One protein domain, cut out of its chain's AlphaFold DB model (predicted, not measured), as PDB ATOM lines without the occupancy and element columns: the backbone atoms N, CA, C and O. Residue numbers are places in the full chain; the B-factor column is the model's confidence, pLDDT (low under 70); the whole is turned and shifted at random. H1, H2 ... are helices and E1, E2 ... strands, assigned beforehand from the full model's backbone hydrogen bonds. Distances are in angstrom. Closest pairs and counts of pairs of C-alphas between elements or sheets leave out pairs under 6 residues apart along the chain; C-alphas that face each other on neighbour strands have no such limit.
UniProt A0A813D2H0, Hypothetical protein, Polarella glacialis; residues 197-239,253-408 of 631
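Overview. This is residues 197 to 239 and 253 to 408 of the 631 residues of the protein "Hypothetical protein" of Polarella glacialis (UniProt A0A813D2H0). Four long helices, H2, H3, H4 and H6, stand side by side in an up-and-down bundle, each running against the one before it in the chain, with the small hairpin E1 and E2 packed on H2. H1 and the loop of residues 210 to 239 lie farther out on the hairpin's side, H7 packs on H3, and H5 lies beyond one end of the bundle. The printed part has 199 residues, mostly helix in its named elements, in the order H1 H2 E1 E2 H3 H4 H5 H6 H7. It is compact, with a radius of gyration of the C-alphas of 17.5 A, and spans 53 by 41 by 27 A.

Arrangement. E1, residues 294 to 296, and E2, residues 303 to 305, form an antiparallel hairpin; N 295 and O 304 are within hydrogen-bond range at 2.9 A. H2, residues 263 to 282, comes closest to E2 at the C-alphas of Ser 269 and Pro 303, 6.1 A apart. H2 touches H4, residues 342 to 365, the same way at a shallow tilt of 28 degrees, closest at the C-alphas of Gln 271 and Leu 352, 6.0 A. The hub H3, residues 318 to 337, touches H6, residues 381 to 396, with residues 318 to 327 alone, closest at the C-alphas of Thr 319 and Gly 387, 6.3 A. H3 touches H7, residues 402 to 406, closest at the C-alphas of Gln 331 and Pro 402, 6.0 A. H5, residues 369 to 375, is apart from H4; H1, residues 197 to 209, touches no helix. Every O i to N i+4 pair is within hydrogen-bond range in these helices except H6, with 11 of 12.

Along the chain. H1 begins at C-alpha 197 (33.919, 79.660, 108.360); H7 ends at C-alpha 406 (26.920, 45.489, 128.927). H4 measures 34.2 A, H3 28.9 A, H2 28.5 A.

Size, cuts and confidence. Residues 240 to 252 are not printed, a gap of 14.2 A between C-alphas 239 and 253. The links H2 to E1 and E2 to H3 are long. Mean pLDDT of the printed part is 71.2, with residues 221 to 239 and 367 to 383 among those under 70.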
ATOM      1  N   PHE A 197      35.093  79.196 107.605       66.44
ATOM      2  CA  PHE A 197      33.919  79.660 108.360       66.44
ATOM      3  C   PHE A 197      32.756  80.053 107.443       66.44
ATOM      4  O   PHE A 197      31.599  79.787 107.753       66.44
ATOM      5  N   GLN A 198      33.044  80.650 106.282       67.12
ATOM      6  CA  GLN A 198      32.006  80.943 105.285       67.12
ATOM      7  C   GLN A 198      31.371  79.658 104.737       67.12
ATOM      8  O   GLN A 198      30.159  79.601 104.531       67.12
ATOM      9  N   THR A 199      32.187  78.625 104.520       66.25
ATOM     10  CA  THR A 199      31.719  77.302 104.093       66.25
ATOM     11  C   THR A 199      30.865  76.661 105.185       66.25
ATOM     12  O   THR A 199      29.768  76.195 104.893       66.25
ATOM     13  N   GLU A 200      31.301  76.729 106.443       67.94
ATOM     14  CA  GLU A 200      30.555  76.224 107.599       67.94
ATOM     15  C   GLU A 200      29.191  76.913 107.753       67.94
ATOM     16  O   GLU A 200      28.174  76.230 107.825       67.94
ATOM     17  N   ALA A 201      29.118  78.248 107.696       69.88
ATOM     18  CA  ALA A 201      27.836  78.961 107.754       69.88
ATOM     19  C   ALA A 201      26.900  78.627 106.587       69.88
ATOM     20  O   ALA A 201      25.686  78.535 106.779       69.88
ATOM     21  N   ARG A 202      27.442  78.425 105.379       68.19
ATOM     22  CA  ARG A 202      26.644  77.965 104.234       68.19
ATOM     23  C   ARG A 202      26.105  76.561 104.478       68.19
ATOM     24  O   ARG A 202      24.919  76.343 104.251       68.19
ATOM     25  N   CYS A 203      26.926  75.649 104.999       66.25
ATOM     26  CA  CYS A 203      26.478  74.316 105.397       66.25
ATOM     27  C   CYS A 203      25.390  74.395 106.476       66.25
ATOM     28  O   CYS A 203      24.341  73.787 106.308       66.25
ATOM     29  N   LEU A 204      25.565  75.202 107.524       69.50
ATOM     30  CA  LEU A 204      24.555  75.392 108.574       69.50
ATOM     31  C   LEU A 204      23.237  75.957 108.033       69.50
ATOM     32  O   LEU A 204      22.161  75.495 108.412       69.50
ATOM     33  N   SER A 205      23.309  76.925 107.117       71.94
ATOM     34  CA  SER A 205      22.126  77.482 106.457       71.94
ATOM     35  C   SER A 205      21.412  76.434 105.599       71.94
ATOM     36  O   SER A 205      20.193  76.299 105.695       71.94
ATOM     37  N   LEU A 206      22.160  75.637 104.826       68.50
ATOM     38  CA  LEU A 206      21.610  74.529 104.041       68.50
ATOM     39  C   LEU A 206      20.951  73.482 104.947       68.50
ATOM     40  O   LEU A 206      19.820  73.084 104.696       68.50
ATOM     41  N   VAL A 207      21.603  73.095 106.041       67.44
ATOM     42  CA  VAL A 207      21.067  72.129 107.010       67.44
ATOM     43  C   VAL A 207      19.783  72.631 107.664       67.44
ATOM     44  O   VAL A 207      18.820  71.875 107.784       67.44
ATOM     45  N   SER A 208      19.716  73.920 108.003       70.44
ATOM     46  CA  SER A 208      18.481  74.548 108.487       70.44
ATOM     47  C   SER A 208      17.347  74.471 107.449       70.44
ATOM     48  O   SER A 208      16.191  74.208 107.793       70.44
ATOM     49  N   GLN A 209      17.668  74.625 106.160       73.50
ATOM     50  CA  GLN A 209      16.697  74.524 105.063       73.50
ATOM     51  C   GLN A 209      16.219  73.092 104.800       73.50
ATOM     52  O   GLN A 209      15.077  72.914 104.377       73.50
ATOM     53  N   LEU A 210      17.043  72.079 105.096       70.94
ATOM     54  CA  LEU A 210      16.681  70.666 104.944       70.94
ATOM     55  C   LEU A 210      15.567  70.220 105.903       70.94
ATOM     56  O   LEU A 210      15.023  69.131 105.729       70.94
ATOM     57  N   ARG A 211      15.200  71.053 106.891       76.75
ATOM     58  CA  ARG A 211      14.155  70.762 107.890       76.75
ATOM     59  C   ARG A 211      14.359  69.389 108.535       76.75
ATOM     60  O   ARG A 211      13.410  68.616 108.668       76.75
ATOM     61  N   LEU A 212      15.606  69.090 108.909       80.44
ATOM     62  CA  LEU A 212      15.930  67.824 109.554       80.44
ATOM     63  C   LEU A 212      15.077  67.670 110.828       80.44
ATOM     64  O   LEU A 212      14.942  68.633 111.590       80.44
ATOM     65  N   PRO A 213      14.478  66.489 111.058       78.50
ATOM     66  CA  PRO A 213      13.663  66.265 112.241       78.50
ATOM     67  C   PRO A 213      14.526  66.434 113.487       78.50
ATOM     68  O   PRO A 213      15.657  65.946 113.524       78.50
ATOM     69  N   ASN A 214      13.982  67.109 114.501       85.31
ATOM     70  CA  ASN A 214      14.625  67.246 115.805       85.31
ATOM     71  C   ASN A 214      15.999  67.951 115.753       85.31
ATOM     72  O   ASN A 214      16.820  67.782 116.645       85.31
ATOM     73  N   VAL A 215      16.242  68.795 114.748       84.50
ATOM     74  CA  VAL A 215      17.425  69.665 114.668       84.50
ATOM     75  C   VAL A 215      16.981  71.121 114.794       84.50
ATOM     76  O   VAL A 215      16.038  71.546 114.121       84.50
ATOM     77  N   ALA A 216      17.640  71.891 115.663       81.88
ATOM     78  CA  ALA A 216      17.314  73.297 115.860       81.88
ATOM     79  C   ALA A 216      17.456  74.074 114.545       81.88
ATOM     80  O   ALA A 216      18.440  73.933 113.815       81.88
ATOM     81  N   LYS A 217      16.459  74.905 114.229       79.94
ATOM     82  CA  LYS A 217      16.500  75.742 113.029       79.94
ATOM     83  C   LYS A 217      17.442  76.908 113.255       79.94
ATOM     84  O   LYS A 217      17.394  77.558 114.291       79.94
ATOM     85  N   LEU A 218      18.250  77.214 112.256       73.38
ATOM     86  CA  LEU A 218      19.028  78.438 112.250       73.38
ATOM     87  C   LEU A 218      18.116  79.621 111.900       73.38
ATOM     88  O   LEU A 218      17.439  79.570 110.871       73.38
ATOM     89  N   VAL A 219      18.101  80.658 112.741       67.75
ATOM     90  CA  VAL A 219      17.246  81.849 112.575       67.75
ATOM     91  C   VAL A 219      17.864  82.821 111.579       67.75
ATOM     92  O   VAL A 219      17.199  83.272 110.652       67.75
ATOM     93  N   GLU A 220      19.147  83.134 111.753       71.50
ATOM     94  CA  GLU A 220      19.842  84.111 110.919       71.50
ATOM     95  C   GLU A 220      21.345  83.814 110.891       71.50
ATOM     96  O   GLU A 220      21.943  83.483 111.920       71.50
ATOM     97  N   VAL A 221      21.951  83.964 109.711       64.06
ATOM     98  CA  VAL A 221      23.398  84.148 109.561       64.06
ATOM     99  C   VAL A 221      23.612  85.629 109.285       64.06
ATOM    100  O   VAL A 221      23.207  86.132 108.239       64.06
ATOM    101  N   GLY A 222      24.216  86.334 110.237       63.53
ATOM    102  CA  GLY A 222      24.538  87.749 110.114       63.53
ATOM    103  C   GLY A 222      25.503  88.035 108.953       63.53
ATOM    104  O   GLY A 222      26.114  87.120 108.396       63.53
ATOM    105  N   PRO A 223      25.682  89.314 108.588       63.56
ATOM    106  CA  PRO A 223      26.502  89.708 107.445       63.56
ATOM    107  C   PRO A 223      27.946  89.190 107.556       63.56
ATOM    108  O   PRO A 223      28.492  89.079 108.659       63.56
ATOM    109  N   GLU A 224      28.594  88.965 106.403       57.25
ATOM    110  CA  GLU A 224      29.951  88.393 106.229       57.25
ATOM    111  C   GLU A 224      31.077  89.106 107.000       57.25
ATOM    112  O   GLU A 224      32.221  88.671 106.977       57.25
ATOM    113  N   ASN A 225      30.782  90.207 107.685       54.16
ATOM    114  CA  ASN A 225      31.753  91.004 108.423       54.16
ATOM    115  C   ASN A 225      31.658  90.794 109.947       54.16
ATOM    116  O   ASN A 225      32.489  91.340 110.670       54.16
ATOM    117  N   GLN A 226      30.636  90.079 110.449       56.81
ATOM    118  CA  GLN A 226      30.379  89.918 111.893       56.81
ATOM    119  C   GLN A 226      30.027  88.489 112.344       56.81
ATOM    120  O   GLN A 226      29.897  88.294 113.546       56.81
ATOM    121  N   PHE A 227      29.902  87.516 111.428       54.25
ATOM    122  CA  PHE A 227      29.605  86.092 111.696       54.25
ATOM    123  C   PHE A 227      28.730  85.849 112.935       54.25
ATOM    124  O   PHE A 227      29.187  85.349 113.961       54.25
ATOM    125  N   ILE A 228      27.460  86.240 112.848       59.69
ATOM    126  CA  ILE A 228      26.491  86.013 113.924       59.69
ATOM    127  C   ILE A 228      25.624  84.833 113.504       59.69
ATOM    128  O   ILE A 228      24.964  84.903 112.476       59.69
ATOM    129  N   VAL A 229      25.644  83.752 114.274       55.03
ATOM    130  CA  VAL A 229      24.793  82.577 114.062       55.03
ATOM    131  C   VAL A 229      23.728  82.613 115.151       55.03
ATOM    132  O   VAL A 229      24.043  82.431 116.325       55.03
ATOM    133  N   THR A 230      22.486  82.911 114.774       60.75
ATOM    134  CA  THR A 230      21.372  83.022 115.723       60.75
ATOM    135  C   THR A 230      20.580  81.721 115.748       60.75
ATOM    136  O   THR A 230      20.043  81.295 114.723       60.75
ATOM    137  N   TRP A 231      20.455  81.124 116.929       62.38
ATOM    138  CA  TRP A 231      19.563  79.996 117.202       62.38
ATOM    139  C   TRP A 231      18.291  80.497 117.900       62.38
ATOM    140  O   TRP A 231      18.356  81.531 118.572       62.38
ATOM    141  N   PRO A 232      17.142  79.809 117.768       55.88
ATOM    142  CA  PRO A 232      15.976  80.109 118.581       55.88
ATOM    143  C   PRO A 232      16.380  79.967 120.045       55.88
ATOM    144  O   PRO A 232      16.945  78.948 120.449       55.88
ATOM    145  N   TYR A 233      16.142  81.019 120.824       54.91
ATOM    146  CA  TYR A 233      16.330  80.936 122.259       54.91
ATOM    147  C   TYR A 233      15.282  79.980 122.813       54.91
ATOM    148  O   TYR A 233      14.086  80.196 122.642       54.91
ATOM    149  N   LEU A 234      15.749  78.912 123.445       56.97
ATOM    150  CA  LEU A 234      14.912  77.987 124.187       56.97
ATOM    151  C   LEU A 234      15.143  78.318 125.663       56.97
ATOM    152  O   LEU A 234      16.119  77.814 126.226       56.97
ATOM    153  N   PRO A 235      14.325  79.204 126.271       45.03
ATOM    154  CA  PRO A 235      14.561  79.749 127.614       45.03
ATOM    155  C   PRO A 235      14.781  78.691 128.699       45.03
ATOM    156  O   PRO A 235      15.347  78.980 129.748       45.03
ATOM    157  N   GLU A 236      14.361  77.455 128.434       47.09
ATOM    158  CA  GLU A 236      14.265  76.373 129.407       47.09
ATOM    159  C   GLU A 236      14.941  75.085 128.916       47.09
ATOM    160  O   GLU A 236      14.729  74.016 129.489       47.09
ATOM    161  N   ALA A 237      15.762  75.169 127.861       42.34
ATOM    162  CA  ALA A 237      16.568  74.060 127.363       42.34
ATOM    163  C   ALA A 237      17.631  73.663 128.391       42.34
ATOM    164  O   ALA A 237      18.773  74.081 128.259       42.34
ATOM    165  N   LEU A 238      17.239  72.914 129.432       39.47
ATOM    166  CA  LEU A 238      18.084  72.427 130.531       39.47
ATOM    167  C   LEU A 238      19.284  73.351 130.807       39.47
ATOM    168  O   LEU A 238      20.439  72.926 130.802       39.47
ATOM    169  N   VAL A 239      19.007  74.641 131.031       34.06
ATOM    170  CA  VAL A 239      19.955  75.489 131.749       34.06
ATOM    171  C   VAL A 239      20.085  74.825 133.123       34.06
ATOM    172  O   VAL A 239      19.059  74.461 133.707       34.06
ATOM    173  N   VAL A 253      23.097  62.370 134.527       40.69
ATOM    174  CA  VAL A 253      21.818  61.772 134.980       40.69
ATOM    175  C   VAL A 253      20.742  62.766 135.453       40.69
ATOM    176  O   VAL A 253      20.231  62.620 136.554       40.69
ATOM    177  N   ASP A 254      20.263  63.648 134.567       40.97
ATOM    178  CA  ASP A 254      18.922  64.257 134.735       40.97
ATOM    179  C   ASP A 254      17.941  64.004 133.584       40.97
ATOM    180  O   ASP A 254      16.729  64.034 133.800       40.97
ATOM    181  N   LEU A 255      18.421  63.537 132.420       45.16
ATOM    182  CA  LEU A 255      17.544  62.898 131.427       45.16
ATOM    183  C   LEU A 255      16.745  61.743 132.059       45.16
ATOM    184  O   LEU A 255      15.590  61.541 131.721       45.16
ATOM    185  N   VAL A 256      17.320  61.035 133.039       41.59
ATOM    186  CA  VAL A 256      16.724  59.851 133.685       41.59
ATOM    187  C   VAL A 256      15.793  60.195 134.859       41.59
ATOM    188  O   VAL A 256      14.935  59.384 135.194       41.59
ATOM    189  N   ARG A 257      15.931  61.362 135.507       38.53
ATOM    190  CA  ARG A 257      15.268  61.615 136.803       38.53
ATOM    191  C   ARG A 257      13.936  62.354 136.717       38.53
ATOM    192  O   ARG A 257      13.063  62.057 137.526       38.53
ATOM    193  N   GLN A 258      13.751  63.256 135.750       38.88
ATOM    194  CA  GLN A 258      12.518  64.057 135.668       38.88
ATOM    195  C   GLN A 258      11.706  63.861 134.376       38.88
ATOM    196  O   GLN A 258      10.512  64.145 134.373       38.88
ATOM    197  N   GLY A 259      12.290  63.302 133.306       42.41
ATOM    198  CA  GLY A 259      11.580  63.099 132.032       42.41
ATOM    199  C   GLY A 259      11.360  61.645 131.598       42.41
ATOM    200  O   GLY A 259      10.614  61.418 130.656       42.41
ATOM    201  N   TRP A 260      12.033  60.666 132.213       50.50
ATOM    202  CA  TRP A 260      12.181  59.297 131.677       50.50
ATOM    203  C   TRP A 260      11.769  58.206 132.684       50.50
ATOM    204  O   TRP A 260      12.200  57.062 132.590       50.50
ATOM    205  N   SER A 261      10.924  58.541 133.662       52.62
ATOM    206  CA  SER A 261      10.293  57.539 134.536       52.62
ATOM    207  C   SER A 261       9.286  56.655 133.786       52.62
ATOM    208  O   SER A 261       8.965  55.559 134.241       52.62
ATOM    209  N   ASP A 262       8.819  57.109 132.619       68.06
ATOM    210  CA  ASP A 262       7.954  56.365 131.712       68.06
ATOM    211  C   ASP A 262       8.776  55.699 130.600       68.06
ATOM    212  O   ASP A 262       9.323  56.363 129.713       68.06
ATOM    213  N   TYR A 263       8.811  54.363 130.624       71.00
ATOM    214  CA  TYR A 263       9.440  53.526 129.603       71.00
ATOM    215  C   TYR A 263       9.035  53.916 128.175       71.00
ATOM    216  O   TYR A 263       9.883  53.931 127.279       71.00
ATOM    217  N   ALA A 264       7.756  54.238 127.947       73.56
ATOM    218  CA  ALA A 264       7.259  54.580 126.619       73.56
ATOM    219  C   ALA A 264       7.887  55.883 126.112       73.56
ATOM    220  O   ALA A 264       8.322  55.950 124.959       73.56
ATOM    221  N   ARG A 265       8.003  56.880 126.995       71.50
ATOM    222  CA  ARG A 265       8.623  58.173 126.697       71.50
ATOM    223  C   ARG A 265      10.128  58.036 126.476       71.50
ATOM    224  O   ARG A 265      10.630  58.514 125.467       71.50
ATOM    225  N   SER A 266      10.830  57.297 127.339       73.19
ATOM    226  CA  SER A 266      12.263  57.006 127.175       73.19
ATOM    227  C   SER A 266      12.577  56.303 125.861       73.19
ATOM    228  O   SER A 266      13.523  56.666 125.164       73.19
ATOM    229  N   ARG A 267      11.761  55.303 125.511       81.56
ATOM    230  CA  ARG A 267      11.861  54.597 124.236       81.56
ATOM    231  C   ARG A 267      11.657  55.563 123.076       81.56
ATOM    232  O   ARG A 267      12.506  55.613 122.196       81.56
ATOM    233  N   HIS A 268      10.598  56.369 123.112       82.25
ATOM    234  CA  HIS A 268      10.304  57.334 122.056       82.25
ATOM    235  C   HIS A 268      11.435  58.357 121.867       82.25
ATOM    236  O   HIS A 268      11.930  58.525 120.755       82.25
ATOM    237  N   SER A 269      11.916  58.986 122.943       81.88
ATOM    238  CA  SER A 269      13.018  59.951 122.873       81.88
ATOM    239  C   SER A 269      14.304  59.307 122.348       81.88
ATOM    240  O   SER A 269      14.980  59.883 121.501       81.88
ATOM    241  N   ALA A 270      14.633  58.088 122.777       82.69
ATOM    242  CA  ALA A 270      15.798  57.367 122.272       82.69
ATOM    243  C   ALA A 270      15.682  57.027 120.770       82.69
ATOM    244  O   ALA A 270      16.652  57.188 120.028       82.69
ATOM    245  N   GLN A 271      14.493  56.638 120.299       85.88
ATOM    246  CA  GLN A 271      14.217  56.429 118.872       85.88
ATOM    247  C   GLN A 271      14.370  57.725 118.066       85.88
ATOM    248  O   GLN A 271      14.979  57.720 116.995       85.88
ATOM    249  N   ARG A 272      13.886  58.855 118.601       87.25
ATOM    250  CA  ARG A 272      14.076  60.182 117.995       87.25
ATOM    251  C   ARG A 272      15.548  60.569 117.911       87.25
ATOM    252  O   ARG A 272      15.972  61.062 116.870       87.25
ATOM    253  N   VAL A 273      16.341  60.281 118.947       85.81
ATOM    254  CA  VAL A 273      17.793  60.519 118.920       85.81
ATOM    255  C   VAL A 273      18.469  59.716 117.809       85.81
ATOM    256  O   VAL A 273      19.308  60.268 117.101       85.81
ATOM    257  N   ILE A 274      18.089  58.451 117.604       86.12
ATOM    258  CA  ILE A 274      18.618  57.626 116.504       86.12
ATOM    259  C   ILE A 274      18.220  58.208 115.143       86.12
ATOM    260  O   ILE A 274      19.082  58.382 114.285       86.12
ATOM    261  N   ALA A 275      16.946  58.553 114.945       87.50
ATOM    262  CA  ALA A 275      16.473  59.122 113.683       87.50
ATOM    263  C   ALA A 275      17.188  60.444 113.343       87.50
ATOM    264  O   ALA A 275      17.637  60.650 112.216       87.50
ATOM    265  N   MET A 276      17.353  61.310 114.342       87.75
ATOM    266  CA  MET A 276      18.105  62.558 114.246       87.75
ATOM    267  C   MET A 276      19.583  62.301 113.917       87.75
ATOM    268  O   MET A 276      20.099  62.871 112.961       87.75
ATOM    269  N   MET A 277      20.242  61.386 114.638       85.25
ATOM    270  CA  MET A 277      21.629  60.971 114.395       85.25
ATOM    271  C   MET A 277      21.829  60.506 112.945       85.25
ATOM    272  O   MET A 277      22.739  60.977 112.262       85.25
ATOM    273  N   MET A 278      20.957  59.621 112.460       85.44
ATOM    274  CA  MET A 278      21.013  59.092 111.097       85.44
ATOM    275  C   MET A 278      20.786  60.180 110.048       85.44
ATOM    276  O   MET A 278      21.500  60.234 109.048       85.44
ATOM    277  N   SER A 279      19.844  61.089 110.304       84.12
ATOM    278  CA  SER A 279      19.585  62.242 109.445       84.12
ATOM    279  C   SER A 279      20.805  63.162 109.330       84.12
ATOM    280  O   SER A 279      21.134  63.623 108.238       84.12
ATOM    281  N   MET A 280      21.523  63.391 110.430       81.19
ATOM    282  CA  MET A 280      22.733  64.216 110.434       81.19
ATOM    283  C   MET A 280      23.893  63.556 109.684       81.19
ATOM    284  O   MET A 280      24.487  64.191 108.814       81.19
ATOM    285  N   ILE A 281      24.161  62.269 109.946       79.62
ATOM    286  CA  ILE A 281      25.204  61.496 109.245       79.62
ATOM    287  C   ILE A 281      24.947  61.491 107.733       79.62
ATOM    288  O   ILE A 281      25.858  61.731 106.939       79.62
ATOM    289  N   ARG A 282      23.688  61.267 107.339       78.12
ATOM    290  CA  ARG A 282      23.251  61.254 105.941       78.12
ATOM    291  C   ARG A 282      23.573  62.554 105.201       78.12
ATOM    292  O   ARG A 282      23.881  62.507 104.014       78.12
ATOM    293  N   HIS A 283      23.473  63.694 105.877       75.75
ATOM    294  CA  HIS A 283      23.715  65.013 105.289       75.75
ATOM    295  C   HIS A 283      25.136  65.535 105.550       75.75
ATOM    296  O   HIS A 283      25.384  66.723 105.365       75.75
ATOM    297  N   ASP A 284      26.057  64.663 105.982       72.56
ATOM    298  CA  ASP A 284      27.442  65.007 106.340       72.56
ATOM    299  C   ASP A 284      27.529  66.127 107.401       72.56
ATOM    300  O   ASP A 284      28.438  66.958 107.429       72.56
ATOM    301  N   VAL A 285      26.541  66.159 108.300       73.06
ATOM    302  CA  VAL A 285      26.489  67.089 109.428       73.06
ATOM    303  C   VAL A 285      27.054  66.380 110.642       73.06
ATOM    304  O   VAL A 285      26.392  65.560 111.276       73.06
ATOM    305  N   MET A 286      28.292  66.708 110.990       68.50
ATOM    306  CA  MET A 286      28.949  66.112 112.149       68.50
ATOM    307  C   MET A 286      28.820  66.997 113.393       68.50
ATOM    308  O   MET A 286      28.849  68.226 113.318       68.50
ATOM    309  N   VAL A 287      28.732  66.347 114.556       68.25
ATOM    310  CA  VAL A 287      28.766  66.990 115.878       68.25
ATOM    311  C   VAL A 287      29.954  66.442 116.653       68.25
ATOM    312  O   VAL A 287      30.129  65.226 116.756       68.25
ATOM    313  N   VAL A 288      30.773  67.336 117.201       64.25
ATOM    314  CA  VAL A 288      31.965  66.966 117.981       64.25
ATOM    315  C   VAL A 288      31.565  66.306 119.306       64.25
ATOM    316  O   VAL A 288      32.179  65.319 119.732       64.25
ATOM    317  N   ASP A 289      30.494  66.795 119.935       71.06
ATOM    318  CA  ASP A 289      29.932  66.204 121.144       71.06
ATOM    319  C   ASP A 289      28.392  66.132 121.130       71.06
ATOM    320  O   ASP A 289      27.728  67.054 121.596       71.06
ATOM    321  N   PRO A 290      27.790  65.033 120.629       71.00
ATOM    322  CA  PRO A 290      26.337  64.870 120.653       71.00
ATOM    323  C   PRO A 290      25.746  64.913 122.060       71.00
ATOM    324  O   PRO A 290      24.576  65.227 122.207       71.00
ATOM    325  N   ILE A 291      26.508  64.559 123.098       72.25
ATOM    326  CA  ILE A 291      25.947  64.425 124.445       72.25
ATOM    327  C   ILE A 291      25.660  65.805 125.037       72.25
ATOM    328  O   ILE A 291      24.643  65.982 125.697       72.25
ATOM    329  N   GLN A 292      26.541  66.774 124.788       71.75
ATOM    330  CA  GLN A 292      26.387  68.149 125.275       71.75
ATOM    331  C   GLN A 292      25.381  68.958 124.450       71.75
ATOM    332  O   GLN A 292      24.890  69.984 124.908       71.75
ATOM    333  N   ASN A 293      25.066  68.469 123.254       78.44
ATOM    334  CA  ASN A 293      24.341  69.213 122.237       78.44
ATOM    335  C   ASN A 293      22.932  68.663 121.974       78.44
ATOM    336  O   ASN A 293      22.251  69.142 121.074       78.44
ATOM    337  N   ILE A 294      22.471  67.678 122.752       80.44
ATOM    338  CA  ILE A 294      21.078  67.225 122.740       80.44
ATOM    339  C   ILE A 294      20.371  67.806 123.957       80.44
ATOM    340  O   ILE A 294      20.679  67.457 125.096       80.44
ATOM    341  N   ILE A 295      19.384  68.651 123.698       80.38
ATOM    342  CA  ILE A 295      18.465  69.189 124.700       80.38
ATOM    343  C   ILE A 295      17.098  68.520 124.542       80.38
ATOM    344  O   ILE A 295      16.833  67.880 123.529       80.38
ATOM    345  N   VAL A 296      16.227  68.629 125.542       75.38
ATOM    346  CA  VAL A 296      14.829  68.183 125.432       75.38
ATOM    347  C   VAL A 296      13.967  69.427 125.364       75.38
ATOM    348  O   VAL A 296      14.037  70.268 126.257       75.38
ATOM    349  N   ASP A 297      13.185  69.547 124.301       74.31
ATOM    350  CA  ASP A 297      12.192  70.603 124.190       74.31
ATOM    351  C   ASP A 297      11.105  70.390 125.250       74.31
ATOM    352  O   ASP A 297      10.572  69.289 125.396       74.31
ATOM    353  N   ARG A 298      10.795  71.429 126.025       68.62
ATOM    354  CA  ARG A 298       9.863  71.318 127.152       68.62
ATOM    355  C   ARG A 298       8.426  71.135 126.677       68.62
ATOM    356  O   ARG A 298       7.680  70.391 127.311       68.62
ATOM    357  N   GLU A 299       8.048  71.807 125.590       71.25
ATOM    358  CA  GLU A 299       6.679  71.780 125.073       71.25
ATOM    359  C   GLU A 299       6.347  70.416 124.469       71.25
ATOM    360  O   GLU A 299       5.340  69.802 124.825       71.25
ATOM    361  N   SER A 300       7.213  69.913 123.587       77.06
ATOM    362  CA  SER A 300       6.999  68.620 122.933       77.06
ATOM    363  C   SER A 300       7.499  67.423 123.747       77.06
ATOM    364  O   SER A 300       7.058  66.295 123.521       77.06
ATOM    365  N   GLY A 301       8.433  67.631 124.679       74.62
ATOM    366  CA  GLY A 301       9.180  66.551 125.326       74.62
ATOM    367  C   GLY A 301      10.131  65.812 124.375       74.62
ATOM    368  O   GLY A 301      10.676  64.764 124.746       74.62
ATOM    369  N   GLU A 302      10.317  66.302 123.146       81.94
ATOM    370  CA  GLU A 302      11.165  65.663 122.150       81.94
ATOM    371  C   GLU A 302      12.627  66.121 122.278       81.94
ATOM    372  O   GLU A 302      12.904  67.275 122.610       81.94
ATOM    373  N   PRO A 303      13.604  65.234 122.012       83.12
ATOM    374  CA  PRO A 303      14.997  65.647 121.933       83.12
ATOM    375  C   PRO A 303      15.200  66.595 120.745       83.12
ATOM    376  O   PRO A 303      14.577  66.428 119.696       83.12
ATOM    377  N   LEU A 304      16.104  67.556 120.896       83.19
ATOM    378  CA  LEU A 304      16.492  68.520 119.878       83.19
ATOM    379  C   LEU A 304      18.020  68.650 119.868       83.19
ATOM    380  O   LEU A 304      18.631  68.896 120.907       83.19
ATOM    381  N   MET A 305      18.644  68.492 118.701       84.88
ATOM    382  CA  MET A 305      20.070  68.760 118.519       84.88
ATOM    383  C   MET A 305      20.306  70.254 118.288       84.88
ATOM    384  O   MET A 305      19.721  70.855 117.382       84.88
ATOM    385  N   ILE A 306      21.223  70.820 119.064       82.25
ATOM    386  CA  ILE A 306      21.760  72.176 118.932       82.25
ATOM    387  C   ILE A 306      23.254  72.121 118.585       82.25
ATOM    388  O   ILE A 306      23.845  71.049 118.533       82.25
ATOM    389  N   ASP A 307      23.863  73.272 118.302       76.12
ATOM    390  CA  ASP A 307      25.319  73.432 118.126       76.12
ATOM    391  C   ASP A 307      25.995  72.354 117.245       76.12
ATOM    392  O   ASP A 307      26.989  71.715 117.604       76.12
ATOM    393  N   PHE A 308      25.412  72.109 116.071       76.31
ATOM    394  CA  PHE A 308      25.948  71.198 115.061       76.31
ATOM    395  C   PHE A 308      26.856  71.936 114.069       76.31
ATOM    396  O   PHE A 308      26.864  73.159 114.022       76.31
ATOM    397  N   GLY A 309      27.648  71.202 113.277       66.94
ATOM    398  CA  GLY A 309      28.466  71.766 112.191       66.94
ATOM    399  C   GLY A 309      29.819  72.369 112.593       66.94
ATOM    400  O   GLY A 309      30.620  72.637 111.703       66.94
ATOM    401  N   ARG A 310      30.131  72.471 113.894       59.62
ATOM    402  CA  ARG A 310      31.409  72.987 114.439       59.62
ATOM    403  C   ARG A 310      32.602  72.026 114.321       59.62
ATOM    404  O   ARG A 310      33.300  71.758 115.298       59.62
ATOM    405  N   GLY A 311      32.815  71.440 113.148       54.31
ATOM    406  CA  GLY A 311      33.898  70.486 112.907       54.31
ATOM    407  C   GLY A 311      34.952  71.033 111.952       54.31
ATOM    408  O   GLY A 311      34.615  71.486 110.864       54.31
ATOM    409  N   GLU A 312      36.236  70.914 112.309       52.62
ATOM    410  CA  GLU A 312      37.354  71.206 111.400       52.62
ATOM    411  C   GLU A 312      37.137  70.512 110.044       52.62
ATOM    412  O   GLU A 312      36.906  69.302 109.970       52.62
ATOM    413  N   THR A 313      37.210  71.257 108.947       46.53
ATOM    414  CA  THR A 313      36.977  70.798 107.565       46.53
ATOM    415  C   THR A 313      38.146  69.973 106.995       46.53
ATOM    416  O   THR A 313      38.523  70.107 105.834       46.53
ATOM    417  N   ALA A 314      38.748  69.093 107.803       40.84
ATOM    418  CA  ALA A 314      39.867  68.242 107.400       40.84
ATOM    419  C   ALA A 314      39.376  66.933 106.745       40.84
ATOM    420  O   ALA A 314      38.810  66.048 107.392       40.84
ATOM    421  N   GLY A 315      39.592  66.832 105.432       44.09
ATOM    422  CA  GLY A 315      39.018  65.838 104.518       44.09
ATOM    423  C   GLY A 315      39.554  64.400 104.569       44.09
ATOM    424  O   GLY A 315      39.757  63.815 103.512       44.09
ATOM    425  N   SER A 316      39.737  63.784 105.740       46.72
ATOM    426  CA  SER A 316      40.098  62.347 105.818       46.72
ATOM    427  C   SER A 316      39.495  61.567 106.996       46.72
ATOM    428  O   SER A 316      39.885  60.432 107.249       46.72
ATOM    429  N   ILE A 317      38.529  62.140 107.721       62.34
ATOM    430  CA  ILE A 317      38.073  61.609 109.021       62.34
ATOM    431  C   ILE A 317      36.592  61.181 108.982       62.34
ATOM    432  O   ILE A 317      35.985  61.026 110.030       62.34
ATOM    433  N   TYR A 318      35.967  61.005 107.811       65.81
ATOM    434  CA  TYR A 318      34.516  60.745 107.715       65.81
ATOM    435  C   TYR A 318      34.080  59.497 108.507       65.81
ATOM    436  O   TYR A 318      33.267  59.593 109.427       65.81
ATOM    437  N   THR A 319      34.709  58.346 108.256       70.31
ATOM    438  CA  THR A 319      34.425  57.088 108.972       70.31
ATOM    439  C   THR A 319      34.755  57.183 110.462       70.31
ATOM    440  O   THR A 319      33.933  56.825 111.303       70.31
ATOM    441  N   THR A 320      35.910  57.749 110.820       77.50
ATOM    442  CA  THR A 320      36.324  57.969 112.219       77.50
ATOM    443  C   THR A 320      35.376  58.917 112.970       77.50
ATOM    444  O   THR A 320      35.125  58.736 114.165       77.50
ATOM    445  N   ARG A 321      34.809  59.914 112.283       72.69
ATOM    446  CA  ARG A 321      33.827  60.860 112.827       72.69
ATOM    447  C   ARG A 321      32.486  60.190 113.065       72.69
ATOM    448  O   ARG A 321      31.988  60.289 114.185       72.69
ATOM    449  N   ILE A 322      31.959  59.456 112.081       78.19
ATOM    450  CA  ILE A 322      30.751  58.629 112.251       78.19
ATOM    451  C   ILE A 322      30.939  57.688 113.434       78.19
ATOM    452  O   ILE A 322      30.095  57.630 114.325       78.19
ATOM    453  N   LYS A 323      32.098  57.030 113.499       82.44
ATOM    454  CA  LYS A 323      32.438  56.102 114.568       82.44
ATOM    455  C   LYS A 323      32.428  56.734 115.945       82.44
ATOM    456  O   LYS A 323      31.814  56.210 116.873       82.44
ATOM    457  N   THR A 324      33.069  57.889 116.079       81.38
ATOM    458  CA  THR A 324      33.107  58.629 117.343       81.38
ATOM    459  C   THR A 324      31.713  59.106 117.746       81.38
ATOM    460  O   THR A 324      31.316  58.950 118.902       81.38
ATOM    461  N   PHE A 325      30.956  59.645 116.791       79.94
ATOM    462  CA  PHE A 325      29.611  60.162 117.002       79.94
ATOM    463  C   PHE A 325      28.639  59.056 117.426       79.94
ATOM    464  O   PHE A 325      28.034  59.146 118.495       79.94
ATOM    465  N   MET A 326      28.577  57.962 116.665       81.56
ATOM    466  CA  MET A 326      27.730  56.814 116.971       81.56
ATOM    467  C   MET A 326      28.106  56.196 118.318       81.56
ATOM    468  O   MET A 326      27.230  55.945 119.139       81.56
ATOM    469  N   LYS A 327      29.402  56.036 118.617       84.31
ATOM    470  CA  LYS A 327      29.856  55.531 119.920       84.31
ATOM    471  C   LYS A 327      29.379  56.410 121.078       84.31
ATOM    472  O   LYS A 327      28.912  55.870 122.079       84.31
ATOM    473  N   LYS A 328      29.456  57.741 120.955       81.19
ATOM    474  CA  LYS A 328      28.960  58.671 121.986       81.19
ATOM    475  C   LYS A 328      27.437  58.579 122.155       81.19
ATOM    476  O   LYS A 328      26.964  58.529 123.289       81.19
ATOM    477  N   VAL A 329      26.679  58.484 121.061       78.88
ATOM    478  CA  VAL A 329      25.215  58.308 121.113       78.88
ATOM    479  C   VAL A 329      24.846  56.966 121.748       78.88
ATOM    480  O   VAL A 329      24.042  56.925 122.675       78.88
ATOM    481  N   LEU A 330      25.478  55.867 121.337       83.06
ATOM    482  CA  LEU A 330      25.236  54.554 121.934       83.06
ATOM    483  C   LEU A 330      25.608  54.529 123.420       83.06
ATOM    484  O   LEU A 330      24.906  53.907 124.211       83.06
ATOM    485  N   GLN A 331      26.675  55.220 123.829       82.69
ATOM    486  CA  GLN A 331      27.034  55.358 125.243       82.69
ATOM    487  C   GLN A 331      25.973  56.127 126.033       82.69
ATOM    488  O   GLN A 331      25.672  55.747 127.165       82.69
ATOM    489  N   LEU A 332      25.398  57.182 125.452       78.75
ATOM    490  CA  LEU A 332      24.284  57.914 126.050       78.75
ATOM    491  C   LEU A 332      23.069  56.995 126.238       78.75
ATOM    492  O   LEU A 332      22.554  56.887 127.348       78.75
ATOM    493  N   LEU A 333      22.673  56.267 125.192       80.12
ATOM    494  CA  LEU A 333      21.527  55.353 125.240       80.12
ATOM    495  C   LEU A 333      21.760  54.168 126.196       80.12
ATOM    496  O   LEU A 333      20.858  53.775 126.935       80.12
ATOM    497  N   ALA A 334      22.985  53.640 126.252       82.25
ATOM    498  CA  ALA A 334      23.382  52.589 127.187       82.25
ATOM    499  C   ALA A 334      23.250  53.032 128.653       82.25
ATOM    500  O   ALA A 334      22.819  52.256 129.508       82.25
ATOM    501  N   ARG A 335      23.560  54.297 128.961       78.75
ATOM    502  CA  ARG A 335      23.360  54.841 130.314       78.75
ATOM    503  C   ARG A 335      21.884  54.836 130.712       78.75
ATOM    504  O   ARG A 335      21.599  54.560 131.876       78.75
ATOM    505  N   CYS A 336      20.965  55.055 129.770       71.94
ATOM    506  CA  CYS A 336      19.524  55.052 130.039       71.94
ATOM    507  C   CYS A 336      18.985  53.666 130.429       71.94
ATOM    508  O   CYS A 336      18.050  53.584 131.220       71.94
ATOM    509  N   VAL A 337      19.584  52.579 129.930       78.88
ATOM    510  CA  VAL A 337      19.177  51.204 130.286       78.88
ATOM    511  C   VAL A 337      19.935  50.621 131.472       78.88
ATOM    512  O   VAL A 337      19.480  49.640 132.047       78.88
ATOM    513  N   SER A 338      21.061  51.220 131.877       76.06
ATOM    514  CA  SER A 338      21.959  50.654 132.900       76.06
ATOM    515  C   SER A 338      21.312  50.428 134.275       76.06
ATOM    516  O   SER A 338      21.805  49.622 135.059       76.06
ATOM    517  N   LYS A 339      20.213  51.133 134.569       74.12
ATOM    518  CA  LYS A 339      19.440  51.011 135.817       74.12
ATOM    519  C   LYS A 339      18.091  50.301 135.642       74.12
ATOM    520  O   LYS A 339      17.342  50.193 136.609       74.12
ATOM    521  N   ALA A 340      17.749  49.871 134.429       73.19
ATOM    522  CA  ALA A 340      16.486  49.198 134.148       73.19
ATOM    523  C   ALA A 340      16.565  47.703 134.497       73.19
ATOM    524  O   ALA A 340      17.647  47.117 134.528       73.19
ATOM    525  N   SER A 341      15.412  47.067 134.726       80.25
ATOM    526  CA  SER A 341      15.367  45.606 134.807       80.25
ATOM    527  C   SER A 341      15.744  44.980 133.462       80.25
ATOM    528  O   SER A 341      15.577  45.595 132.405       80.25
ATOM    529  N   TYR A 342      16.220  43.736 133.506       79.06
ATOM    530  CA  TYR A 342      16.657  42.986 132.329       79.06
ATOM    531  C   TYR A 342      15.624  43.000 131.187       79.06
ATOM    532  O   TYR A 342      15.935  43.421 130.075       79.06
ATOM    533  N   ASP A 343      14.366  42.653 131.476       77.44
ATOM    534  CA  ASP A 343      13.299  42.592 130.465       77.44
ATOM    535  C   ASP A 343      12.972  43.957 129.847       77.44
ATOM    536  O   ASP A 343      12.540  44.063 128.695       77.44
ATOM    537  N   VAL A 344      13.137  45.027 130.622       78.69
ATOM    538  CA  VAL A 344      12.908  46.401 130.167       78.69
ATOM    539  C   VAL A 344      14.065  46.851 129.278       78.69
ATOM    540  O   VAL A 344      13.821  47.383 128.192       78.69
ATOM    541  N   ALA A 345      15.305  46.569 129.684       78.62
ATOM    542  CA  ALA A 345      16.493  46.838 128.883       78.62
ATOM    543  C   ALA A 345      16.451  46.075 127.549       78.62
ATOM    544  O   ALA A 345      16.613  46.690 126.497       78.62
ATOM    545  N   ALA A 346      16.124  44.780 127.565       80.62
ATOM    546  CA  ALA A 346      16.042  43.951 126.363       80.62
ATOM    547  C   ALA A 346      14.963  44.410 125.376       80.62
ATOM    548  O   ALA A 346      15.174  44.394 124.164       80.62
ATOM    549  N   ARG A 347      13.793  44.844 125.863       82.12
ATOM    550  CA  ARG A 347      12.757  45.415 124.986       82.12
ATOM    551  C   ARG A 347      13.161  46.777 124.430       82.12
ATOM    552  O   ARG A 347      12.899  47.052 123.263       82.12
ATOM    553  N   LEU A 348      13.792  47.627 125.246       82.38
ATOM    554  CA  LEU A 348      14.277  48.931 124.788       82.38
ATOM    555  C   LEU A 348      15.331  48.758 123.693       82.38
ATOM    556  O   LEU A 348      15.192  49.340 122.629       82.38
ATOM    557  N   ILE A 349      16.329  47.906 123.915       84.19
ATOM    558  CA  ILE A 349      17.431  47.683 122.973       84.19
ATOM    559  C   ILE A 349      16.930  47.144 121.636       84.19
ATOM    560  O   ILE A 349      17.301  47.696 120.606       84.19
ATOM    561  N   ARG A 350      16.026  46.154 121.643       84.62
ATOM    562  CA  ARG A 350      15.394  45.653 120.411       84.62
ATOM    563  C   ARG A 350      14.664  46.756 119.647       84.62
ATOM    564  O   ARG A 350      14.858  46.905 118.450       84.62
ATOM    565  N   SER A 351      13.916  47.602 120.355       85.69
ATOM    566  CA  SER A 351      13.229  48.746 119.740       85.69
ATOM    567  C   SER A 351      14.191  49.782 119.144       85.69
ATOM    568  O   SER A 351      13.855  50.431 118.150       85.69
ATOM    569  N   LEU A 352      15.363  49.980 119.755       85.94
ATOM    570  CA  LEU A 352      16.403  50.870 119.233       85.94
ATOM    571  C   LEU A 352      17.086  50.270 118.005       85.94
ATOM    572  O   LEU A 352      17.320  50.990 117.038       85.94
ATOM    573  N   GLU A 353      17.348  48.963 118.028       86.06
ATOM    574  CA  GLU A 353      17.870  48.213 116.886       86.06
ATOM    575  C   GLU A 353      16.926  48.290 115.686       86.06
ATOM    576  O   GLU A 353      17.363  48.663 114.600       86.06
ATOM    577  N   ASP A 354      15.629  48.034 115.899       87.25
ATOM    578  CA  ASP A 354      14.590  48.154 114.869       87.25
ATOM    579  C   ASP A 354      14.623  49.534 114.207       87.25
ATOM    580  O   ASP A 354      14.628  49.653 112.985       87.25
ATOM    581  N   THR A 355      14.712  50.583 115.027       87.38
ATOM    582  CA  THR A 355      14.712  51.970 114.547       87.38
ATOM    583  C   THR A 355      15.991  52.302 113.782       87.38
ATOM    584  O   THR A 355      15.942  52.979 112.754       87.38
ATOM    585  N   LEU A 356      17.147  51.835 114.268       85.50
ATOM    586  CA  LEU A 356      18.427  52.019 113.589       85.50
ATOM    587  C   LEU A 356      18.422  51.322 112.227       85.50
ATOM    588  O   LEU A 356      18.835  51.923 111.237       85.50
ATOM    589  N   PHE A 357      17.945  50.079 112.175       86.50
ATOM    590  CA  PHE A 357      17.919  49.288 110.949       86.50
ATOM    591  C   PHE A 357      16.938  49.875 109.945       86.50
ATOM    592  O   PHE A 357      17.316  50.076 108.800       86.50
ATOM    593  N   GLU A 358      15.748  50.282 110.388       87.69
ATOM    594  CA  GLU A 358      14.787  50.975 109.534       87.69
ATOM    595  C   GLU A 358      15.369  52.282 108.964       87.69
ATOM    596  O   GLU A 358      15.206  52.574 107.780       87.69
ATOM    597  N   CYS A 359      16.101  53.064 109.766       85.44
ATOM    598  CA  CYS A 359      16.767  54.271 109.273       85.44
ATOM    599  C   CYS A 359      17.887  53.962 108.265       85.44
ATOM    600  O   CYS A 359      18.044  54.701 107.293       85.44
ATOM    601  N   LEU A 360      18.668  52.900 108.487       83.56
ATOM    602  CA  LEU A 360      19.733  52.466 107.577       83.56
ATOM    603  C   LEU A 360      19.169  51.919 106.261       83.56
ATOM    604  O   LEU A 360      19.691  52.258 105.205       83.56
ATOM    605  N   GLU A 361      18.100  51.125 106.314       84.44
ATOM    606  CA  GLU A 361      17.409  50.594 105.133       84.44
ATOM    607  C   GLU A 361      16.767  51.718 104.326       84.44
ATOM    608  O   GLU A 361      16.992  51.804 103.125       84.44
ATOM    609  N   ARG A 362      16.074  52.661 104.980       84.25
ATOM    610  CA  ARG A 362      15.576  53.861 104.292       84.25
ATOM    611  C   ARG A 362      16.710  54.661 103.666       84.25
ATOM    612  O   ARG A 362      16.565  55.122 102.545       84.25
ATOM    613  N   TRP A 363      17.842  54.824 104.352       81.88
ATOM    614  CA  TRP A 363      18.996  55.517 103.774       81.88
ATOM    615  C   TRP A 363      19.578  54.761 102.566       81.88
ATOM    616  O   TRP A 363      19.970  55.395 101.588       81.88
ATOM    617  N   GLN A 364      19.582  53.428 102.604       77.69
ATOM    618  CA  GLN A 364      20.012  52.572 101.499       77.69
ATOM    619  C   GLN A 364      19.048  52.622 100.297       77.69
ATOM    620  O   GLN A 364      19.508  52.650  99.156       77.69
ATOM    621  N   ASP A 365      17.737  52.641 100.544       73.62
ATOM    622  CA  ASP A 365      16.692  52.584  99.513       73.62
ATOM    623  C   ASP A 365      16.356  53.965  98.925       73.62
ATOM    624  O   ASP A 365      15.959  54.081  97.762       73.62
ATOM    625  N   GLU A 366      16.521  55.037  99.703       70.56
ATOM    626  CA  GLU A 366      16.270  56.403  99.259       70.56
ATOM    627  C   GLU A 366      17.356  56.883  98.283       70.56
ATOM    628  O   GLU A 366      18.237  57.674  98.630       70.56
ATOM    629  N   LYS A 367      17.219  56.501  97.007       61.19
ATOM    630  CA  LYS A 367      17.776  57.249  95.870       61.19
ATOM    631  C   LYS A 367      17.077  58.607  95.766       61.19
ATOM    632  O   LYS A 367      16.215  58.812  94.910       61.19
ATOM    633  N   THR A 368      17.371  59.556  96.659       51.91
ATOM    634  CA  THR A 368      16.717  60.866  96.561       51.91
ATOM    635  C   THR A 368      17.137  61.589  95.284       51.91
ATOM    636  O   THR A 368      18.268  61.516  94.811       51.91
ATOM    637  N   ARG A 369      16.206  62.361  94.729       45.41
ATOM    638  CA  ARG A 369      16.430  63.361  93.676       45.41
ATOM    639  C   ARG A 369      17.642  64.276  93.957       45.41
ATOM    640  O   ARG A 369      18.275  64.750  93.017       45.41
ATOM    641  N   ASP A 370      17.995  64.460  95.230       48.31
ATOM    642  CA  ASP A 370      19.194  65.174  95.677       48.31
ATOM    643  C   ASP A 370      20.480  64.339  95.570       48.31
ATOM    644  O   ASP A 370      21.526  64.894  95.248       48.31
ATOM    645  N   GLN A 371      20.416  63.007  95.704       49.62
ATOM    646  CA  GLN A 371      21.525  62.117  95.349       49.62
ATOM    647  C   GLN A 371      21.808  62.147  93.848       49.62
ATOM    648  O   GLN A 371      22.968  62.185  93.490       49.62
ATOM    649  N   LYS A 372      20.817  62.246  92.948       50.25
ATOM    650  CA  LYS A 372      21.108  62.455  91.507       50.25
ATOM    651  C   LYS A 372      21.883  63.760  91.248       50.25
ATOM    652  O   LYS A 372      22.749  63.792  90.381       50.25
ATOM    653  N   LYS A 373      21.630  64.818  92.032       49.38
ATOM    654  CA  LYS A 373      22.379  66.088  91.959       49.38
ATOM    655  C   LYS A 373      23.751  66.030  92.645       49.38
ATOM    656  O   LYS A 373      24.681  66.663  92.164       49.38
ATOM    657  N   ALA A 374      23.893  65.274  93.734       42.53
ATOM    658  CA  ALA A 374      25.155  65.100  94.461       42.53
ATOM    659  C   ALA A 374      26.075  64.019  93.852       42.53
ATOM    660  O   ALA A 374      27.293  64.112  93.975       42.53
ATOM    661  N   LEU A 375      25.516  63.019  93.164       41.09
ATOM    662  CA  LEU A 375      26.219  61.965  92.416       41.09
ATOM    663  C   LEU A 375      26.729  62.459  91.058       41.09
ATOM    664  O   LEU A 375      27.671  61.883  90.525       41.09
ATOM    665  N   ALA A 376      26.183  63.564  90.534       44.28
ATOM    666  CA  ALA A 376      26.797  64.299  89.426       44.28
ATOM    667  C   ALA A 376      28.206  64.830  89.788       44.28
ATOM    668  O   ALA A 376      29.013  65.116  88.907       44.28
ATOM    669  N   LEU A 377      28.537  64.908  91.086       44.97
ATOM    670  CA  LEU A 377      29.898  65.071  91.594       44.97
ATOM    671  C   LEU A 377      30.454  63.676  91.936       44.97
ATOM    672  O   LEU A 377      30.289  63.169  93.044       44.97
ATOM    673  N   VAL A 378      31.115  63.065  90.952       41.69
ATOM    674  CA  VAL A 378      31.549  61.652  90.812       41.69
ATOM    675  C   VAL A 378      32.373  61.046  91.983       41.69
ATOM    676  O   VAL A 378      32.724  59.873  91.952       41.69
ATOM    677  N   GLN A 379      32.638  61.767  93.077       46.00
ATOM    678  CA  GLN A 379      33.394  61.268  94.243       46.00
ATOM    679  C   GLN A 379      32.544  60.975  95.498       46.00
ATOM    680  O   GLN A 379      33.083  60.524  96.507       46.00
ATOM    681  N   SER A 380      31.227  61.218  95.473       52.09
ATOM    682  CA  SER A 380      30.353  61.033  96.646       52.09
ATOM    683  C   SER A 380      29.772  59.617  96.796       52.09
ATOM    684  O   SER A 380      29.301  59.271  97.879       52.09
ATOM    685  N   ASN A 381      29.834  58.779  95.751       52.94
ATOM    686  CA  ASN A 381      29.116  57.498  95.707       52.94
ATOM    687  C   ASN A 381      29.703  56.398  96.619       52.94
ATOM    688  O   ASN A 381      28.979  55.505  97.030       52.94
ATOM    689  N   THR A 382      30.987  56.439  96.984       61.78
ATOM    690  CA  THR A 382      31.549  55.429  97.909       61.78
ATOM    691  C   THR A 382      31.368  55.829  99.373       61.78
ATOM    692  O   THR A 382      31.084  54.987 100.221       61.78
ATOM    693  N   ARG A 383      31.432  57.132  99.677       67.31
ATOM    694  CA  ARG A 383      31.412  57.641 101.058       67.31
ATOM    695  C   ARG A 383      30.114  57.343 101.805       67.31
ATOM    696  O   ARG A 383      30.151  57.087 103.003       67.31
ATOM    697  N   TRP A 384      28.963  57.350 101.130       70.94
ATOM    698  CA  TRP A 384      27.693  57.027 101.794       70.94
ATOM    699  C   TRP A 384      27.591  55.534 102.136       70.94
ATOM    700  O   TRP A 384      27.145  55.196 103.233       70.94
ATOM    701  N   GLN A 385      28.068  54.649 101.251       72.75
ATOM    702  CA  GLN A 385      28.150  53.211 101.523       72.75
ATOM    703  C   GLN A 385      29.127  52.930 102.666       72.75
ATOM    704  O   GLN A 385      28.799  52.171 103.574       72.75
ATOM    705  N   GLU A 386      30.280  53.610 102.677       78.38
ATOM    706  CA  GLU A 386      31.241  53.574 103.786       78.38
ATOM    707  C   GLU A 386      30.598  54.028 105.109       78.38
ATOM    708  O   GLU A 386      30.852  53.433 106.154       78.38
ATOM    709  N   GLY A 387      29.733  55.048 105.082       77.69
ATOM    710  CA  GLY A 387      29.000  55.522 106.257       77.69
ATOM    711  C   GLY A 387      27.994  54.501 106.797       77.69
ATOM    712  O   GLY A 387      27.993  54.218 107.996       77.69
ATOM    713  N   ILE A 388      27.185  53.901 105.917       80.62
ATOM    714  CA  ILE A 388      26.252  52.817 106.275       80.62
ATOM    715  C   ILE A 388      27.020  51.624 106.851       80.62
ATOM    716  O   ILE A 388      26.649  51.096 107.901       80.62
ATOM    717  N   GLN A 389      28.106  51.222 106.191       82.50
ATOM    718  CA  GLN A 389      28.933  50.097 106.610       82.50
ATOM    719  C   GLN A 389      29.618  50.360 107.958       82.50
ATOM    720  O   GLN A 389      29.589  49.501 108.835       82.50
ATOM    721  N   CYS A 390      30.121  51.575 108.185       85.06
ATOM    722  CA  CYS A 390      30.672  51.991 109.475       85.06
ATOM    723  C   CYS A 390      29.628  51.858 110.599       85.06
ATOM    724  O   CYS A 390      29.911  51.272 111.646       85.06
ATOM    725  N   CYS A 391      28.388  52.311 110.373       83.25
ATOM    726  CA  CYS A 391      27.303  52.145 111.345       83.25
ATOM    727  C   CYS A 391      26.999  50.664 111.648       83.25
ATOM    728  O   CYS A 391      26.767  50.304 112.806       83.25
ATOM    729  N   ARG A 392      27.034  49.797 110.624       83.44
ATOM    730  CA  ARG A 392      26.842  48.341 110.767       83.44
ATOM    731  C   ARG A 392      27.938  47.698 111.608       83.44
ATOM    732  O   ARG A 392      27.638  46.914 112.512       83.44
ATOM    733  N   GLU A 393      29.190  48.041 111.329       87.25
ATOM    734  CA  GLU A 393      30.359  47.516 112.036       87.25
ATOM    735  C   GLU A 393      30.327  47.891 113.516       87.25
ATOM    736  O   GLU A 393      30.512  47.029 114.374       87.25
ATOM    737  N   ILE A 394      30.000  49.146 113.834       85.81
ATOM    738  CA  ILE A 394      29.923  49.618 115.223       85.81
ATOM    739  C   ILE A 394      28.806  48.908 115.978       85.81
ATOM    740  O   ILE A 394      29.025  48.479 117.109       85.81
ATOM    741  N   TRP A 395      27.620  48.761 115.376       85.50
ATOM    742  CA  TRP A 395      26.503  48.078 116.030       85.50
ATOM    743  C   TRP A 395      26.784  46.583 116.251       85.50
ATOM    744  O   TRP A 395      26.415  46.017 117.286       85.50
ATOM    745  N   SER A 396      27.477  45.941 115.311       85.94
ATOM    746  CA  SER A 396      27.816  44.513 115.375       85.94
ATOM    747  C   SER A 396      29.039  44.224 116.255       85.94
ATOM    748  O   SER A 396      29.199  43.108 116.748       85.94
ATOM    749  N   SER A 397      29.887  45.226 116.497       88.44
ATOM    750  CA  SER A 397      31.124  45.082 117.262       88.44
ATOM    751  C   SER A 397      30.873  44.787 118.742       88.44
ATOM    752  O   SER A 397      30.204  45.543 119.450       88.44
ATOM    753  N   GLN A 398      31.489  43.711 119.235       85.44
ATOM    754  CA  GLN A 398      31.481  43.336 120.654       85.44
ATOM    755  C   GLN A 398      32.245  44.335 121.533       85.44
ATOM    756  O   GLN A 398      31.924  44.502 122.707       85.44
ATOM    757  N   GLU A 399      33.251  45.014 120.978       87.94
ATOM    758  CA  GLU A 399      34.105  45.945 121.722       87.94
ATOM    759  C   GLU A 399      33.598  47.390 121.662       87.94
ATOM    760  O   GLU A 399      33.776  48.169 122.607       87.94
ATOM    761  N   GLU A 400      32.959  47.766 120.555       86.94
ATOM    762  CA  GLU A 400      32.568  49.153 120.306       86.94
ATOM    763  C   GLU A 400      31.118  49.439 120.672       86.94
ATOM    764  O   GLU A 400      30.843  50.547 121.140       86.94
ATOM    765  N   ASN A 401      30.218  48.456 120.547       85.31
ATOM    766  CA  ASN A 401      28.831  48.608 120.962       85.31
ATOM    767  C   ASN A 401      28.717  48.493 122.499       85.31
ATOM    768  O   ASN A 401      28.899  47.405 123.061       85.31
ATOM    769  N   PRO A 402      28.372  49.578 123.218       84.31
ATOM    770  CA  PRO A 402      28.249  49.544 124.672       84.31
ATOM    771  C   PRO A 402      27.121  48.626 125.159       84.31
ATOM    772  O   PRO A 402      27.226  48.101 126.265       84.31
ATOM    773  N   PHE A 403      26.082  48.376 124.353       84.44
ATOM    774  CA  PHE A 403      25.046  47.401 124.691       84.44
ATOM    775  C   PHE A 403      25.596  45.974 124.642       84.44
ATOM    776  O   PHE A 403      25.410  45.228 125.599       84.44
ATOM    777  N   ARG A 404      26.357  45.610 123.600       85.06
ATOM    778  CA  ARG A 404      26.993  44.280 123.515       85.06
ATOM    779  C   ARG A 404      27.974  44.052 124.660       85.06
ATOM    780  O   ARG A 404      27.967  42.987 125.261       85.06
ATOM    781  N   ARG A 405      28.734  45.080 125.052       86.69
ATOM    782  CA  ARG A 405      29.609  45.011 126.235       86.69
ATOM    783  C   ARG A 405      28.850  44.818 127.543       86.69
ATOM    784  O   ARG A 405      29.307  44.066 128.399       86.69
ATOM    785  N   MET A 406      27.737  45.527 127.712       83.31
ATOM    786  CA  MET A 406      26.920  45.489 128.927       83.31
ATOM    787  C   MET A 406      26.150  44.170 129.068       83.31
ATOM    788  O   MET A 406      25.980  43.691 130.183       83.31
ATOM    789  N   PHE A 407      25.750  43.566 127.948       84.12
ATOM    790  CA  PHE A 407      24.922  42.359 127.896       84.12
ATOM    791  C   PHE A 407      25.659  41.150 127.295       84.12
ATOM    792  O   PHE A 407      25.029  40.226 126.788       84.12
ATOM    793  N   LYS A 408      26.998  41.132 127.363       84.50
ATOM    794  CA  LYS A 408      27.852  40.096 126.745       84.50
ATOM    795  C   LYS A 408      27.501  38.663 127.170       84.50
ATOM    796  O   LYS A 408      27.645  37.735 126.382       84.50
TER     797      LYS A 408